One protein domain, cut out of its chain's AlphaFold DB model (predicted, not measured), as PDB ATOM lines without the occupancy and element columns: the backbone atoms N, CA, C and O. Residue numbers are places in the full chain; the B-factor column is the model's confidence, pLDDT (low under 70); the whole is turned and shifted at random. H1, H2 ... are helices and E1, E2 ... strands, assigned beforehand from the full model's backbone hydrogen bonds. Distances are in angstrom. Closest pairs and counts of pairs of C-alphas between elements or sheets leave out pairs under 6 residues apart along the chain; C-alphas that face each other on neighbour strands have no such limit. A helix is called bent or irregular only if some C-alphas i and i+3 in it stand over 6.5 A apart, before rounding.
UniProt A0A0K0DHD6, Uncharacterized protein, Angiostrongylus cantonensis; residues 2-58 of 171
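This is residues 2 to 58 of the 171 residues of an uncharacterized protein of Angiostrongylus cantonensis (UniProt A0A0K0DHD6). A small antiparallel hairpin of two short strands, E1 and E2, leads into helix H1 at one end of the hairpin; from the far end of H1 a long stretch without a named element, residues 36 to 46, folds back past the hairpin to a second helix, H2, most of which sticks out as an arm with residues 48 to 58 standing free. The far end of H1 and the turn after it, residues 31 to 37, also stand free, and the arm and this end make the length. The printed part has 57 residues with two named strands and two named helices in the order E1, E2, H1, H2; the sheet has the order E1 - E2, and the class is mixed, helices and strands. The whole is loose, with a radius of gyration of the C-alphas of 13.6 A, and elongated, spanning 44 by 26 by 19 A.

E1 is residues 5 to 8, 9.1 A from first to last C-alpha, and begins with C-alpha 5 at (29.234, -37.446, -38.759). E2 is residues 18 to 20, 6.9 A long. H1 is residues 23 to 35, 19.3 A long, from C-alpha 23 at (25.053, -48.227, -34.334). It is irregular: C-alphas 24 and 27 are 7.3 A apart. H2 is residues 47 to 56, 14.1 A long, and ends with C-alpha 56 at (6.253, -37.196, -30.444).

E1 and E2 form a hairpin of antiparallel neighbour strands, with 158 degrees between their N-to-C directions. The C-alphas of Phe 6 and Val 19 face each other at 4.5 A. N 5 and O 20 are within hydrogen-bond range at 3.0 A, and so are N 20 and O 5 at 2.8 A. E1 and H1 are apart. E1 and H2 are apart. E2 and H2 are only just apart, 8.3 A at the closest. H1 and H2 are apart too. In H2 every O i to N i+4 pair is within hydrogen-bond range; in H1 7 of 9 are.

The C-alphas farthest apart in the domain are those of Tyr 36 and Glu 58, at 44.6 A. Without the stretches that stand free, the body of 39 residues spans 30 by 17 by 16 A. The link from E1 to E2 is short, with 9 residues; that from E2 to H1 is tight, with 2 residues; that from H1 to H2 is long, with 11 residues. The printed part has no cut. The mean pLDDT of the printed part is 87.0; residue 2 and residues 55 to 58 are under 70.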
ATOM      1  N   SER A   2      30.050 -46.915 -43.834       56.78
ATOM      2  CA  SER A   2      29.452 -46.135 -42.747       56.78
ATOM      3  C   SER A   2      30.233 -44.832 -42.593       56.78
ATOM      4  O   SER A   2      31.463 -44.823 -42.559       56.78
ATOM      5  N   MET A   3      29.511 -43.717 -42.604       76.88
ATOM      6  CA  MET A   3      30.085 -42.378 -42.561       76.88
ATOM      7  C   MET A   3      30.036 -41.881 -41.115       76.88
ATOM      8  O   MET A   3      28.982 -41.930 -40.489       76.88
ATOM      9  N   LEU A   4      31.174 -41.433 -40.581       89.31
ATOM     10  CA  LEU A   4      31.221 -40.709 -39.307       89.31
ATOM     11  C   LEU A   4      30.687 -39.287 -39.532       89.31
ATOM     12  O   LEU A   4      31.134 -38.621 -40.468       89.31
ATOM     13  N   ASP A   5      29.772 -38.811 -38.686       91.62
ATOM     14  CA  ASP A   5      29.234 -37.446 -38.759       91.62
ATOM     15  C   ASP A   5      29.810 -36.588 -37.629       91.62
ATOM     16  O   ASP A   5      29.473 -36.744 -36.456       91.62
ATOM     17  N   PHE A   6      30.712 -35.673 -37.981       92.75
ATOM     18  CA  PHE A   6      31.355 -34.777 -37.026       92.75
ATOM     19  C   PHE A   6      30.448 -33.578 -36.736       92.75
ATOM     20  O   PHE A   6      30.238 -32.701 -37.580       92.75
ATOM     21  N   TRP A   7      29.939 -33.520 -35.510       91.50
ATOM     22  CA  TRP A   7      29.137 -32.403 -35.010       91.50
ATOM     23  C   TRP A   7      30.019 -31.261 -34.517       91.50
ATOM     24  O   TRP A   7      29.665 -30.093 -34.672       91.50
ATOM     25  N   LYS A   8      31.196 -31.591 -33.978       91.62
ATOM     26  CA  LYS A   8      32.195 -30.623 -33.528       91.62
ATOM     27  C   LYS A   8      33.597 -31.154 -33.769       91.62
ATOM     28  O   LYS A   8      33.890 -32.308 -33.472       91.62
ATOM     29  N   THR A   9      34.477 -30.284 -34.243       92.00
ATOM     30  CA  THR A   9      35.900 -30.578 -34.422       92.00
ATOM     31  C   THR A   9      36.738 -29.611 -33.594       92.00
ATOM     32  O   THR A   9      36.440 -28.414 -33.509       92.00
ATOM     33  N   ALA A  10      37.786 -30.120 -32.946       91.00
ATOM     34  CA  ALA A  10      38.701 -29.260 -32.211       91.00
ATOM     35  C   ALA A  10      39.602 -28.475 -33.166       91.00
ATOM     36  O   ALA A  10      40.101 -29.010 -34.152       91.00
ATOM     37  N   LYS A  11      39.864 -27.212 -32.819       88.38
ATOM     38  CA  LYS A  11      40.840 -26.359 -33.517       88.38
ATOM     39  C   LYS A  11      42.192 -26.280 -32.805       88.38
ATOM     40  O   LYS A  11      43.182 -25.915 -33.423       88.38
ATOM     41  N   ASN A  12      42.221 -26.625 -31.517       90.94
ATOM     42  CA  ASN A  12      43.385 -26.494 -30.648       90.94
ATOM     43  C   ASN A  12      43.807 -27.861 -30.102       90.94
ATOM     44  O   ASN A  12      42.979 -28.768 -29.969       90.94
ATOM     45  N   LEU A  13      45.080 -27.963 -29.714       79.31
ATOM     46  CA  LEU A  13      45.583 -29.076 -28.909       79.31
ATOM     47  C   LEU A  13      44.744 -29.177 -27.620       79.31
ATOM     48  O   LEU A  13      44.446 -28.158 -26.997       79.31
ATOM     49  N   ASN A  14      44.336 -30.396 -27.259       83.62
ATOM     50  CA  ASN A  14      43.425 -30.731 -26.148       83.62
ATOM     51  C   ASN A  14      41.944 -30.334 -26.319       83.62
ATOM     52  O   ASN A  14      41.189 -30.368 -25.348       83.62
ATOM     53  N   GLY A  15      41.492 -29.952 -27.517       86.12
ATOM     54  CA  GLY A  15      40.062 -29.738 -27.752       86.12
ATOM     55  C   GLY A  15      39.279 -31.041 -27.958       86.12
ATOM     56  O   GLY A  15      39.825 -32.056 -28.385       86.12
ATOM     57  N   PHE A  16      37.971 -30.987 -27.707       90.12
ATOM     58  CA  PHE A  16      37.063 -32.127 -27.859       90.12
ATOM     59  C   PHE A  16      36.444 -32.200 -29.252       90.12
ATOM     60  O   PHE A  16      36.198 -31.173 -29.894       90.12
ATOM     61  N   TRP A  17      36.193 -33.428 -29.694       93.06
ATOM     62  CA  TRP A  17      35.523 -33.750 -30.944       93.06
ATOM     63  C   TRP A  17      34.208 -34.442 -30.593       93.06
ATOM     64  O   TRP A  17      34.217 -35.394 -29.815       93.06
ATOM     65  N   ASP A  18      33.106 -33.984 -31.180       94.44
ATOM     66  CA  ASP A  18      31.797 -34.617 -31.022       94.44
ATOM     67  C   ASP A  18      31.455 -35.306 -32.341       94.44
ATOM     68  O   ASP A  18      31.409 -34.658 -33.392       94.44
ATOM     69  N   VAL A  19      31.253 -36.621 -32.292       93.69
ATOM     70  CA  VAL A  19      31.043 -37.453 -33.481       93.69
ATOM     71  C   VAL A  19      29.815 -38.322 -33.270       93.69
ATOM     72  O   VAL A  19      29.760 -39.107 -32.324       93.69
ATOM     73  N   MET A  20      28.835 -38.192 -34.158       93.31
ATOM     74  CA  MET A  20      27.737 -39.139 -34.273       93.31
ATOM     75  C   MET A  20      28.188 -40.320 -35.130       93.31
ATOM     76  O   MET A  20      28.790 -40.161 -36.195       93.31
ATOM     77  N   VAL A  21      27.889 -41.519 -34.643       92.50
ATOM     78  CA  VAL A  21      28.328 -42.777 -35.243       92.50
ATOM     79  C   VAL A  21      27.118 -43.680 -35.392       92.50
ATOM     80  O   VAL A  21      26.270 -43.737 -34.502       92.50
ATOM     81  N   ASP A  22      27.047 -44.374 -36.523       90.69
ATOM     82  CA  ASP A  22      26.036 -45.398 -36.753       90.69
ATOM     83  C   ASP A  22      26.195 -46.563 -35.760       90.69
ATOM     84  O   ASP A  22      27.317 -46.956 -35.423       90.69
ATOM     85  N   GLU A  23      25.077 -47.136 -35.315       87.69
ATOM     86  CA  GLU A  23      25.053 -48.227 -34.334       87.69
ATOM     87  C   GLU A  23      25.897 -49.431 -34.777       87.69
ATOM     88  O   GLU A  23      26.591 -50.033 -33.958       87.69
ATOM     89  N   GLN A  24      25.918 -49.739 -36.077       88.12
ATOM     90  CA  GLN A  24      26.654 -50.885 -36.616       88.12
ATOM     91  C   GLN A  24      28.172 -50.731 -36.477       88.12
ATOM     92  O   GLN A  24      28.893 -51.727 -36.446       88.12
ATOM     93  N   VAL A  25      28.668 -49.492 -36.409       89.25
ATOM     94  CA  VAL A  25      30.108 -49.169 -36.426       89.25
ATOM     95  C   VAL A  25      30.585 -48.580 -35.103       89.25
ATOM     96  O   VAL A  25      31.790 -48.499 -34.861       89.25
ATOM     97  N   GLY A  26      29.657 -48.242 -34.204       87.94
ATOM     98  CA  GLY A  26      29.958 -47.721 -32.876       87.94
ATOM     99  C   GLY A  26      30.961 -48.592 -32.121       87.94
ATOM    100  O   GLY A  26      31.998 -48.090 -31.702       87.94
ATOM    101  N   ASN A  27      30.711 -49.902 -32.021       89.31
ATOM    102  CA  ASN A  27      31.580 -50.812 -31.263       89.31
ATOM    103  C   ASN A  27      33.000 -50.894 -31.843       89.31
ATOM    104  O   ASN A  27      33.971 -50.752 -31.104       89.31
ATOM    105  N   GLU A  28      33.125 -51.028 -33.167       91.50
ATOM    106  CA  GLU A  28      34.429 -51.061 -33.845       91.50
ATOM    107  C   GLU A  28      35.219 -49.762 -33.607       91.50
ATOM    108  O   GLU A  28      36.437 -49.781 -33.406       91.50
ATOM    109  N   LEU A  29      34.535 -48.615 -33.609       91.44
ATOM    110  CA  LEU A  29      35.170 -47.336 -33.317       91.44
ATOM    111  C   LEU A  29      35.655 -47.270 -31.866       91.44
ATOM    112  O   LEU A  29      36.791 -46.862 -31.637       91.44
ATOM    113  N   LEU A  30      34.835 -47.681 -30.897       91.94
ATOM    114  CA  LEU A  30      35.214 -47.660 -29.480       91.94
ATOM    115  C   LEU A  30      36.419 -48.566 -29.193       91.94
ATOM    116  O   LEU A  30      37.310 -48.183 -28.431       91.94
ATOM    117  N   GLU A  31      36.498 -49.726 -29.846       93.25
ATOM    118  CA  GLU A  31      37.667 -50.609 -29.779       93.25
ATOM    119  C   GLU A  31      38.921 -49.933 -30.342       93.25
ATOM    120  O   GLU A  31      39.979 -49.969 -29.711       93.25
ATOM    121  N   LYS A  32      38.813 -49.257 -31.493       93.81
ATOM    122  CA  LYS A  32      39.933 -48.501 -32.079       93.81
ATOM    123  C   LYS A  32      40.386 -47.359 -31.176       93.81
ATOM    124  O   LYS A  32      41.588 -47.196 -30.986       93.81
ATOM    125  N   LEU A  33      39.459 -46.588 -30.613       93.62
ATOM    126  CA  LEU A  33      39.788 -45.495 -29.693       93.62
ATOM    127  C   LEU A  33      40.511 -46.024 -28.450       93.62
ATOM    128  O   LEU A  33      41.546 -45.482 -28.072       93.62
ATOM    129  N   SER A  34      40.030 -47.136 -27.890       94.69
ATOM    130  CA  SER A  34      40.659 -47.793 -26.740       94.69
ATOM    131  C   SER A  34      42.059 -48.314 -27.080       94.69
ATOM    132  O   SER A  34      42.992 -48.127 -26.305       94.69
ATOM    133  N   LYS A  35      42.233 -48.907 -28.269       96.31
ATOM    134  CA  LYS A  35      43.527 -49.410 -28.757       96.31
ATOM    135  C   LYS A  35      44.591 -48.315 -28.874       96.31
ATOM    136  O   LYS A  35      45.762 -48.596 -28.650       96.31
ATOM    137  N   TYR A  36      44.198 -47.104 -29.261       95.50
ATOM    138  CA  TYR A  36      45.104 -45.958 -29.392       95.50
ATOM    139  C   TYR A  36      45.123 -45.056 -28.152       95.50
ATOM    140  O   TYR A  36      45.631 -43.942 -28.234       95.50
ATOM    141  N   GLU A  37      44.560 -45.514 -27.028       94.81
ATOM    142  CA  GLU A  37      44.507 -44.769 -25.761       94.81
ATOM    143  C   GLU A  37      43.867 -43.374 -25.902       94.81
ATOM    144  O   GLU A  37      44.186 -42.429 -25.180       94.81
ATOM    145  N   ILE A  38      42.925 -43.236 -26.840       92.56
ATOM    146  CA  ILE A  38      42.172 -42.002 -27.048       92.56
ATOM    147  C   ILE A  38      41.009 -41.992 -26.058       92.56
ATOM    148  O   ILE A  38      40.079 -42.791 -26.165       92.56
ATOM    149  N   SER A  39      41.043 -41.064 -25.101       92.62
ATOM    150  CA  SER A  39      39.950 -40.873 -24.147       92.62
ATOM    151  C   SER A  39      38.658 -40.480 -24.865       92.62
ATOM    152  O   SER A  39      38.654 -39.535 -25.656       92.62
ATOM    153  N   TYR A  40      37.552 -41.142 -24.535       93.19
ATOM    154  CA  TYR A  40      36.230 -40.810 -25.060       93.19
ATOM    155  C   TYR A  40      35.170 -40.867 -23.962       93.19
ATOM    156  O   TYR A  40      35.337 -41.529 -22.938       93.19
ATOM    157  N   ILE A  41      34.057 -40.177 -24.201       93.19
ATOM    158  CA  ILE A  41      32.845 -40.253 -23.386       93.19
ATOM    159  C   ILE A  41      31.645 -40.444 -24.310       93.19
ATOM    160  O   ILE A  41      31.585 -39.859 -25.392       93.19
ATOM    161  N   LYS A  42      30.682 -41.269 -23.896       91.56
ATOM    162  CA  LYS A  42      29.420 -41.423 -24.621       91.56
ATOM    163  C   LYS A  42      28.432 -40.375 -24.119       91.56
ATOM    164  O   LYS A  42      27.839 -40.539 -23.059       91.56
ATOM    165  N   THR A  43      28.286 -39.284 -24.866       92.94
ATOM    166  CA  THR A  43      27.419 -38.161 -24.471       92.94
ATOM    167  C   THR A  43      25.939 -38.442 -24.733       92.94
ATOM    168  O   THR A  43      25.083 -38.032 -23.955       92.94
ATOM    169  N   ILE A  44      25.625 -39.122 -25.840       93.00
ATOM    170  CA  ILE A  44      24.254 -39.439 -26.252       93.00
ATOM    171  C   ILE A  44      24.162 -40.936 -26.512       93.00
ATOM    172  O   ILE A  44      24.917 -41.480 -27.316       93.00
ATOM    173  N   ASP A  45      23.220 -41.595 -25.838       90.69
ATOM    174  CA  ASP A  45      23.057 -43.040 -25.968       90.69
ATOM    175  C   ASP A  45      22.416 -43.471 -27.279       90.69
ATOM    176  O   ASP A  45      22.844 -44.460 -27.869       90.69
ATOM    177  N   ASP A  46      21.379 -42.741 -27.683       90.00
ATOM    178  CA  ASP A  46      20.510 -43.065 -28.804       90.00
ATOM    179  C   ASP A  46      19.921 -41.763 -29.363       90.00
ATOM    180  O   ASP A  46      19.003 -41.159 -28.794       90.00
ATOM    181  N   VAL A  47      20.489 -41.304 -30.479       90.44
ATOM    182  CA  VAL A  47      20.053 -40.078 -31.162       90.44
ATOM    183  C   VAL A  47      18.627 -40.236 -31.694       90.44
ATOM    184  O   VAL A  47      17.845 -39.283 -31.655       90.44
ATOM    185  N   GLN A  48      18.245 -41.443 -32.123       87.56
ATOM    186  CA  GLN A  48      16.916 -41.709 -32.661       87.56
ATOM    187  C   GLN A  48      15.843 -41.526 -31.589       87.56
ATOM    188  O   GLN A  48      14.805 -40.919 -31.863       87.56
ATOM    189  N   LYS A  49      16.090 -41.970 -30.353       88.44
ATOM    190  CA  LYS A  49      15.182 -41.711 -29.223       88.44
ATOM    191  C   LYS A  49      15.001 -40.224 -28.959       88.44
ATOM    192  O   LYS A  49      13.871 -39.808 -28.718       88.44
ATOM    193  N   LEU A  50      16.062 -39.419 -29.039       86.06
ATOM    194  CA  LEU A  50      15.962 -37.965 -28.858       86.06
ATOM    195  C   LEU A  50      15.132 -37.306 -29.967       86.06
ATOM    196  O   LEU A  50      14.273 -36.470 -29.678       86.06
ATOM    197  N   ILE A  51      15.336 -37.712 -31.224       81.75
ATOM    198  CA  ILE A  51      14.543 -37.227 -32.364       81.75
ATOM    199  C   ILE A  51      13.077 -37.628 -32.193       81.75
ATOM    200  O   ILE A  51      12.193 -36.776 -32.253       81.75
ATOM    201  N   MET A  52      12.809 -38.903 -31.903       77.25
ATOM    202  CA  MET A  52      11.448 -39.395 -31.694       77.25
ATOM    203  C   MET A  52      10.767 -38.707 -30.512       77.25
ATOM    204  O   MET A  52       9.588 -38.385 -30.609       77.25
ATOM    205  N   ALA A  53      11.471 -38.468 -29.404       78.19
ATOM    206  CA  ALA A  53      10.922 -37.748 -28.257       78.19
ATOM    207  C   ALA A  53      10.523 -36.314 -28.637       78.19
ATOM    208  O   ALA A  53       9.438 -35.862 -28.272       78.19
ATOM    209  N   ARG A  54      11.351 -35.628 -29.436       73.06
ATOM    210  CA  ARG A  54      11.048 -34.292 -29.965       73.06
ATOM    211  C   ARG A  54       9.831 -34.297 -30.889       73.06
ATOM    212  O   ARG A  54       8.953 -33.454 -30.735       73.06
ATOM    213  N   GLU A  55       9.775 -35.230 -31.836       68.62
ATOM    214  CA  GLU A  55       8.682 -35.326 -32.814       68.62
ATOM    215  C   GLU A  55       7.364 -35.806 -32.187       68.62
ATOM    216  O   GLU A  55       6.286 -35.423 -32.643       68.62
ATOM    217  N   ARG A  56       7.428 -36.647 -31.145       63.66
ATOM    218  CA  ARG A  56       6.253 -37.196 -30.444       63.66
ATOM    219  C   ARG A  56       5.712 -36.307 -29.341       63.66
ATOM    220  O   ARG A  56       4.583 -36.562 -28.927       63.66
ATOM    221  N   ALA A  57       6.472 -35.324 -28.850       57.84
ATOM    222  CA  ALA A  57       5.966 -34.376 -27.864       57.84
ATOM    223  C   ALA A  57       4.600 -33.857 -28.350       57.84
ATOM    224  O   ALA A  57       4.489 -33.312 -29.447       57.84
ATOM    225  N   GLU A  58       3.527 -34.106 -27.602       49.38
ATOM    226  CA  GLU A  58       2.173 -33.810 -28.079       49.38
ATOM    227  C   GLU A  58       1.974 -32.299 -28.215       49.38
ATOM    228  O   GLU A  58       2.436 -31.527 -27.375       49.38
TER     229      GLU A  58